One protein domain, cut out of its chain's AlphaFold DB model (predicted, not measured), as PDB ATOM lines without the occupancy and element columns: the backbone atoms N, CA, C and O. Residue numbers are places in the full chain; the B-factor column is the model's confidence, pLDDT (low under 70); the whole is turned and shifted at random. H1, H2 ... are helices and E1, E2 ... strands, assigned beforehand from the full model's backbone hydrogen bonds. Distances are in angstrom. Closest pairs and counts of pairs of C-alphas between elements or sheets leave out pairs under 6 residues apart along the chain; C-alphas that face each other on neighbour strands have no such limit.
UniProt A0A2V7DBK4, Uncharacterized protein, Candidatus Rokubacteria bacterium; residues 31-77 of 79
ATOM      1  N   ALA A  31     -37.042 -54.286  -8.551       95.12
ATOM      2  CA  ALA A  31     -37.508 -54.334  -7.170       95.12
ATOM      3  C   ALA A  31     -37.222 -53.039  -6.400       95.12
ATOM      4  O   ALA A  31     -38.085 -52.562  -5.663       95.12
ATOM      5  N   LYS A  32     -36.027 -52.462  -6.570       93.94
ATOM      6  CA  LYS A  32     -35.646 -51.209  -5.916       93.94
ATOM      7  C   LYS A  32     -36.435 -50.032  -6.472       93.94
ATOM      8  O   LYS A  32     -36.979 -49.257  -5.698       93.94
ATOM      9  N   MET A  33     -36.600 -49.977  -7.793       93.62
ATOM     10  CA  MET A  33     -37.458 -48.982  -8.435       93.62
ATOM     11  C   MET A  33     -38.897 -49.052  -7.918       93.62
ATOM     12  O   MET A  33     -39.448 -48.045  -7.490       93.62
ATOM     13  N   CYS A  34     -39.481 -50.248  -7.867       96.06
ATOM     14  CA  CYS A  34     -40.819 -50.445  -7.316       96.06
ATOM     15  C   CYS A  34     -40.948 -49.899  -5.882       96.06
ATOM     16  O   CYS A  34     -41.870 -49.136  -5.590       96.06
ATOM     17  N   LYS A  35     -39.997 -50.236  -5.004       94.12
ATOM     18  CA  LYS A  35     -39.991 -49.791  -3.602       94.12
ATOM     19  C   LYS A  35     -39.803 -48.281  -3.455       94.12
ATOM     20  O   LYS A  35     -40.510 -47.668  -2.660       94.12
ATOM     21  N   ALA A  36     -38.937 -47.670  -4.267       93.62
ATOM     22  CA  ALA A  36     -38.727 -46.220  -4.297       93.62
ATOM     23  C   ALA A  36     -40.016 -45.438  -4.555       93.62
ATOM     24  O   ALA A  36     -40.296 -44.435  -3.893       93.62
ATOM     25  N   HIS A  37     -40.864 -45.973  -5.430       93.56
ATOM     26  CA  HIS A  37     -42.180 -45.421  -5.732       93.56
ATOM     27  C   HIS A  37     -43.288 -45.885  -4.764       93.56
ATOM     28  O   HIS A  37     -44.470 -45.664  -5.022       93.56
ATOM     29  N   GLY A  38     -42.931 -46.497  -3.629       93.81
ATOM     30  CA  GLY A  38     -43.863 -46.929  -2.583       93.81
ATOM     31  C   GLY A  38     -44.618 -48.221  -2.898       93.81
ATOM     32  O   GLY A  38     -45.613 -48.529  -2.240       93.81
ATOM     33  N   GLY A  39     -44.182 -48.963  -3.911       95.19
ATOM     34  CA  GLY A  39     -44.788 -50.223  -4.298       95.19
ATOM     35  C   GLY A  39     -44.207 -51.434  -3.569       95.19
ATOM     36  O   GLY A  39     -43.137 -51.395  -2.960       95.19
ATOM     37  N   THR A  40     -44.917 -52.552  -3.681       96.44
ATOM     38  CA  THR A  40     -44.451 -53.878  -3.264       96.44
ATOM     39  C   THR A  40     -44.124 -54.708  -4.498       96.44
ATOM     40  O   THR A  40     -44.978 -54.907  -5.362       96.44
ATOM     41  N   TYR A  41     -42.880 -55.184  -4.588       97.00
ATOM     42  CA  TYR A  41     -42.409 -55.966  -5.730       97.00
ATOM     43  C   TYR A  41     -42.685 -57.457  -5.536       97.00
ATOM     44  O   TYR A  41     -42.265 -58.041  -4.536       97.00
ATOM     45  N   ASN A  42     -43.331 -58.085  -6.517       97.38
ATOM     46  CA  ASN A  42     -43.485 -59.531  -6.594       97.38
ATOM     47  C   ASN A  42     -42.489 -60.095  -7.617       97.38
ATOM     48  O   ASN A  42     -42.637 -59.895  -8.822       97.38
ATOM     49  N   ALA A  43     -41.483 -60.826  -7.132       96.25
ATOM     50  CA  ALA A  43     -40.447 -61.412  -7.984       96.25
ATOM     51  C   ALA A  43     -40.963 -62.555  -8.875       96.25
ATOM     52  O   ALA A  43     -40.431 -62.757  -9.961       96.25
ATOM     53  N   SER A  44     -42.008 -63.275  -8.448       97.25
ATOM     54  CA  SER A  44     -42.579 -64.391  -9.213       97.25
ATOM     55  C   SER A  44     -43.332 -63.912 -10.451       97.25
ATOM     56  O   SER A  44     -43.257 -64.558 -11.491       97.25
ATOM     57  N   SER A  45     -44.065 -62.803 -10.347       97.62
ATOM     58  CA  SER A  45     -44.826 -62.212 -11.459       97.62
ATOM     59  C   SER A  45     -44.126 -61.017 -12.109       97.62
ATOM     60  O   SER A  45     -44.690 -60.410 -13.013       97.62
ATOM     61  N   GLN A  46     -42.931 -60.651 -11.631       97.31
ATOM     62  CA  GLN A  46     -42.175 -59.467 -12.057       97.31
ATOM     63  C   GLN A  46     -43.007 -58.172 -12.043       97.31
ATOM     64  O   GLN A  46     -42.807 -57.278 -12.864       97.31
ATOM     65  N   SER A  47     -43.943 -58.062 -11.099       97.38
ATOM     66  CA  SER A  47     -44.900 -56.958 -11.024       97.38
ATOM     67  C   SER A  47     -44.665 -56.081  -9.798       97.38
ATOM     68  O   SER A  47     -44.090 -56.507  -8.794       97.38
ATOM     69  N   CYS A  48     -45.125 -54.836  -9.884       97.12
ATOM     70  CA  CYS A  48     -45.133 -53.898  -8.772       97.12
ATOM     71  C   CYS A  48     -46.574 -53.506  -8.447       97.12
ATOM     72  O   CYS A  48     -47.297 -53.025  -9.320       97.12
ATOM     73  N   SER A  49     -46.990 -53.716  -7.202       97.38
ATOM     74  CA  SER A  49     -48.297 -53.290  -6.704       97.38
ATOM     75  C   SER A  49     -48.153 -51.987  -5.932       97.38
ATOM     76  O   SER A  49     -47.297 -51.889  -5.057       97.38
ATOM     77  N   TYR A  50     -49.005 -51.007  -6.225       94.88
ATOM     78  CA  TYR A  50     -48.964 -49.688  -5.597       94.88
ATOM     79  C   TYR A  50     -50.181 -49.459  -4.707       94.88
ATOM     80  O   TYR A  50     -51.309 -49.775  -5.081       94.88
ATOM     81  N   THR A  51     -49.948 -48.833  -3.558       89.88
ATOM     82  CA  THR A  51     -50.995 -48.204  -2.751       89.88
ATOM     83  C   THR A  51     -50.896 -46.697  -2.939       89.88
ATOM     84  O   THR A  51     -49.790 -46.152  -2.930       89.88
ATOM     85  N   ALA A  52     -52.041 -46.033  -3.117       90.31
ATOM     86  CA  ALA A  52     -52.094 -44.582  -3.247       90.31
ATOM     87  C   ALA A  52     -51.473 -43.925  -2.006       90.31
ATOM     88  O   ALA A  52     -51.946 -44.110  -0.887       90.31
ATOM     89  N   GLN A  53     -50.387 -43.189  -2.219       90.69
ATOM     90  CA  GLN A  53     -49.639 -42.501  -1.177       90.69
ATOM     91  C   GLN A  53     -48.904 -41.311  -1.795       90.69
ATOM     92  O   GLN A  53     -48.506 -41.354  -2.961       90.69
ATOM     93  N   THR A  54     -48.685 -40.267  -1.005       94.50
ATOM     94  CA  THR A  54     -47.832 -39.143  -1.403       94.50
ATOM     95  C   THR A  54     -46.410 -39.414  -0.933       94.50
ATOM     96  O   THR A  54     -46.191 -39.685   0.246       94.50
ATOM     97  N   ARG A  55     -45.439 -39.314  -1.843       94.00
ATOM     98  CA  ARG A  55     -44.005 -39.384  -1.530       94.00
ATOM     99  C   ARG A  55     -43.319 -38.128  -2.033       94.00
ATOM    100  O   ARG A  55     -43.696 -37.572  -3.061       94.00
ATOM    101  N   THR A  56     -42.309 -37.681  -1.304       95.62
ATOM    102  CA  THR A  56     -41.484 -36.546  -1.726       95.62
ATOM    103  C   THR A  56     -40.419 -36.997  -2.724       95.62
ATOM    104  O   THR A  56     -39.972 -38.145  -2.688       95.62
ATOM    105  N   ALA A  57     -39.957 -36.085  -3.584       95.06
ATOM    106  CA  ALA A  57     -38.845 -36.360  -4.498       95.06
ATOM    107  C   ALA A  57     -37.581 -36.822  -3.749       95.06
ATOM    108  O   ALA A  57     -36.908 -37.749  -4.198       95.06
ATOM    109  N   LYS A  58     -37.324 -36.244  -2.566       96.38
ATOM    110  CA  LYS A  58     -36.242 -36.652  -1.663       96.38
ATOM    111  C   LYS A  58     -36.355 -38.124  -1.261       96.38
ATOM    112  O   LYS A  58     -35.415 -38.875  -1.475       96.38
ATOM    113  N   GLN A  59     -37.514 -38.538  -0.742       95.50
ATOM    114  CA  GLN A  59     -37.742 -39.926  -0.318       95.50
ATOM    115  C   GLN A  59     -37.536 -40.914  -1.465       95.50
ATOM    116  O   GLN A  59     -36.908 -41.946  -1.275       95.50
ATOM    117  N   THR A  60     -38.060 -40.607  -2.651       95.38
ATOM    118  CA  THR A  60     -37.881 -41.468  -3.826       95.38
ATOM    119  C   THR A  60     -36.409 -41.544  -4.236       95.38
ATOM    120  O   THR A  60     -35.913 -42.630  -4.508       95.38
ATOM    121  N   CYS A  61     -35.699 -40.412  -4.251       94.88
ATOM    122  CA  CYS A  61     -34.281 -40.351  -4.603       94.88
ATOM    123  C   CYS A  61     -33.405 -41.174  -3.648       94.88
ATOM    124  O   CYS A  61     -32.623 -42.011  -4.094       94.88
ATOM    125  N   GLU A  62     -33.577 -40.977  -2.343       93.44
ATOM    126  CA  GLU A  62     -32.793 -41.663  -1.312       93.44
ATOM    127  C   GLU A  62     -33.088 -43.172  -1.285       93.44
ATOM    128  O   GLU A  62     -32.181 -43.972  -1.077       93.44
ATOM    129  N   GLU A  63     -34.318 -43.595  -1.598       93.00
ATOM    130  CA  GLU A  63     -34.665 -45.021  -1.724       93.00
ATOM    131  C   GLU A  63     -34.016 -45.683  -2.959       93.00
ATOM    132  O   GLU A  63     -33.889 -46.907  -3.027       93.00
ATOM    133  N   HIS A  64     -33.562 -44.892  -3.935       91.75
ATOM    134  CA  HIS A  64     -32.715 -45.347  -5.037       91.75
ATOM    135  C   HIS A  64     -31.203 -45.285  -4.714       91.75
ATOM    136  O   HIS A  64     -30.398 -45.460  -5.623       91.75
ATOM    137  N   ASP A  65     -30.817 -45.063  -3.450       90.06
ATOM    138  CA  ASP A  65     -29.450 -44.730  -2.993       90.06
ATOM    139  C   ASP A  65     -28.884 -43.435  -3.602       90.06
ATOM    140  O   ASP A  65     -27.671 -43.222  -3.643       90.06
ATOM    141  N   GLY A  66     -29.756 -42.564  -4.108       91.44
ATOM    142  CA  GLY A  66     -29.368 -41.272  -4.646       91.44
ATOM    143  C   GLY A  66     -29.179 -40.220  -3.554       91.44
ATOM    144  O   GLY A  66     -29.739 -40.305  -2.462       91.44
ATOM    145  N   TYR A  67     -28.427 -39.176  -3.884       94.00
ATOM    146  CA  TYR A  67     -28.342 -37.955  -3.090       94.00
ATOM    147  C   TYR A  67     -29.273 -36.889  -3.675       94.00
ATOM    148  O   TYR A  67     -29.141 -36.522  -4.847       94.00
ATOM    149  N   PHE A  68     -30.208 -36.387  -2.864       95.75
ATOM    150  CA  PHE A  68     -31.133 -35.329  -3.272       95.75
ATOM    151  C   PHE A  68     -30.601 -33.948  -2.882       95.75
ATOM    152  O   PHE A  68     -30.471 -33.640  -1.697       95.75
ATOM    153  N   ASP A  69     -30.364 -33.095  -3.876       95.69
ATOM    154  CA  ASP A  69     -30.074 -31.678  -3.674       95.69
ATOM    155  C   ASP A  69     -31.392 -30.877  -3.631       95.69
ATOM    156  O   ASP A  69     -32.048 -30.721  -4.668       95.69
ATOM    157  N   PRO A  70     -31.804 -30.340  -2.465       94.50
ATOM    158  CA  PRO A  70     -33.041 -29.577  -2.355       94.50
ATOM    159  C   PRO A  70     -32.964 -28.192  -3.009       94.50
ATOM    160  O   PRO A  70     -34.008 -27.644  -3.354       94.50
ATOM    161  N   ALA A  71     -31.775 -27.612  -3.187       95.94
ATOM    162  CA  ALA A  71     -31.622 -26.319  -3.847       95.94
ATOM    163  C   ALA A  71     -31.740 -26.467  -5.369       95.94
ATOM    164  O   ALA A  71     -32.424 -25.675  -6.014       95.94
ATOM    165  N   ALA A  72     -31.124 -27.510  -5.933       94.69
ATOM    166  CA  ALA A  72     -31.160 -27.778  -7.369       94.69
ATOM    167  C   ALA A  72     -32.374 -28.611  -7.824       94.69
ATOM    168  O   ALA A  72     -32.662 -28.648  -9.017       94.69
ATOM    169  N   GLN A  73     -33.085 -29.275  -6.901       93.75
ATOM    170  CA  GLN A  73     -34.141 -30.258  -7.196       93.75
ATOM    171  C   GLN A  73     -33.638 -31.430  -8.063       93.75
ATOM    172  O   GLN A  73     -34.353 -31.939  -8.927       93.75
ATOM    173  N   ILE A  74     -32.395 -31.866  -7.828       94.44
ATOM    174  CA  ILE A  74     -31.723 -32.927  -8.590       94.44
ATOM    175  C   ILE A  74     -31.478 -34.141  -7.691       94.44
ATOM    176  O   ILE A  74     -31.031 -34.004  -6.553       94.44
ATOM    177  N   CYS A  75     -31.731 -35.336  -8.228       93.19
ATOM    178  CA  CYS A  75     -31.280 -36.597  -7.649       93.19
ATOM    179  C   CYS A  75     -30.019 -37.073  -8.378       93.19
ATOM    180  O   CYS A  75     -30.058 -37.274  -9.593       93.19
ATOM    181  N   SER A  76     -28.917 -37.250  -7.651       91.50
ATOM    182  CA  SER A  76     -27.645 -37.726  -8.204       91.50
ATOM    183  C   SER A  76     -27.365 -39.156  -7.762       91.50
ATOM    184  O   SER A  76     -27.495 -39.472  -6.582       91.50
ATOM    185  N   PHE A  77     -26.941 -39.998  -8.699       86.25
ATOM    186  CA  PHE A  77     -26.514 -41.369  -8.430       86.25
ATOM    187  C   PHE A  77     -25.001 -41.454  -8.583       86.25
ATOM    188  O   PHE A  77     -24.474 -41.071  -9.630       86.25
TER     189      PHE A  77
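Overview. This is residues 31 to 77 of the 79 residues of an uncharacterized protein of Candidatus Rokubacteria bacterium (UniProt A0A2V7DBK4). What is the main picture? Two small helix-and-hairpin units are joined in a flat row: in each a short helix packs on a two-stranded hairpin, H1 on E1 and E2, then H2 on E3 and E4. H1 and H2 meet in the middle, and the two hairpins lie at the far ends. What is it made of? The printed part has 47 residues, with two named helices and four named strands in the order H1 E1 E2 H2 E3 E4; the class is mixed, helices and strands, and the sheets, E1 - E2 and E3 - E4, are antiparallel. How is it shaped? It is loose, with a radius of gyration of the C-alphas of 12.0 A, and spans 39 by 22 by 9 A.

Along the chain. What comes first? H1 is residues 31 to 36, 8.7 A long, from C-alpha 31 at (-37.508, -54.334, -7.170). E1, residues 39 to 42, is 9.7 A long, and E2, residues 47 to 50, is 9.9 A long. What follows? H2, residues 57 to 63, is 10.0 A long and begins with C-alpha 57 at (-38.845, -36.360, -4.498). E3, residues 67 to 69, is 6.5 A long, and E4, residues 74 to 76, is 6.3 A long and ends with C-alpha 76 at (-27.645, -37.726, -8.204).

Arrangement. How does H1 stand to E1 and E2? The closest C-alphas of H1 and E1 are those of Ala 31 and Tyr 41, 5.4 A apart, and of H1 and E2 those of Cys 34 and Cys 48, 5.7 A apart. E1 and E2 form an antiparallel hairpin at 153 degrees, with N 40 and O 49 within hydrogen-bond range at 2.8 A. How do the helices meet? H1 and H2 touch, their closest C-alphas being those of Ala 36 and Thr 60, 4.8 A apart. They run opposite ways at a tilt of 35.3 degrees, only just steep. In H1 and H2 every O i to N i+4 pair is within hydrogen-bond range. What of E3 and E4? They form an antiparallel hairpin at 155 degrees, with N 67 and O 76 within hydrogen-bond range at 2.9 A. The closest C-alphas of H2 and E4 are those of Cys 61 and Cys 75, 5.7 A apart. What stays apart? E1 and E2 are each apart from E3 and E4.

Size, cuts and confidence. How large is it? The two C-alphas farthest apart are those of Ser 44 and Ala 71, at 40.0 A. Are there cuts or long links? The printed part has no cut; the link from E2 to H2, six residues, is short, and the other links are tight. How confident is the model? The mean pLDDT of the printed part is 94.4, and no printed residue is under 70.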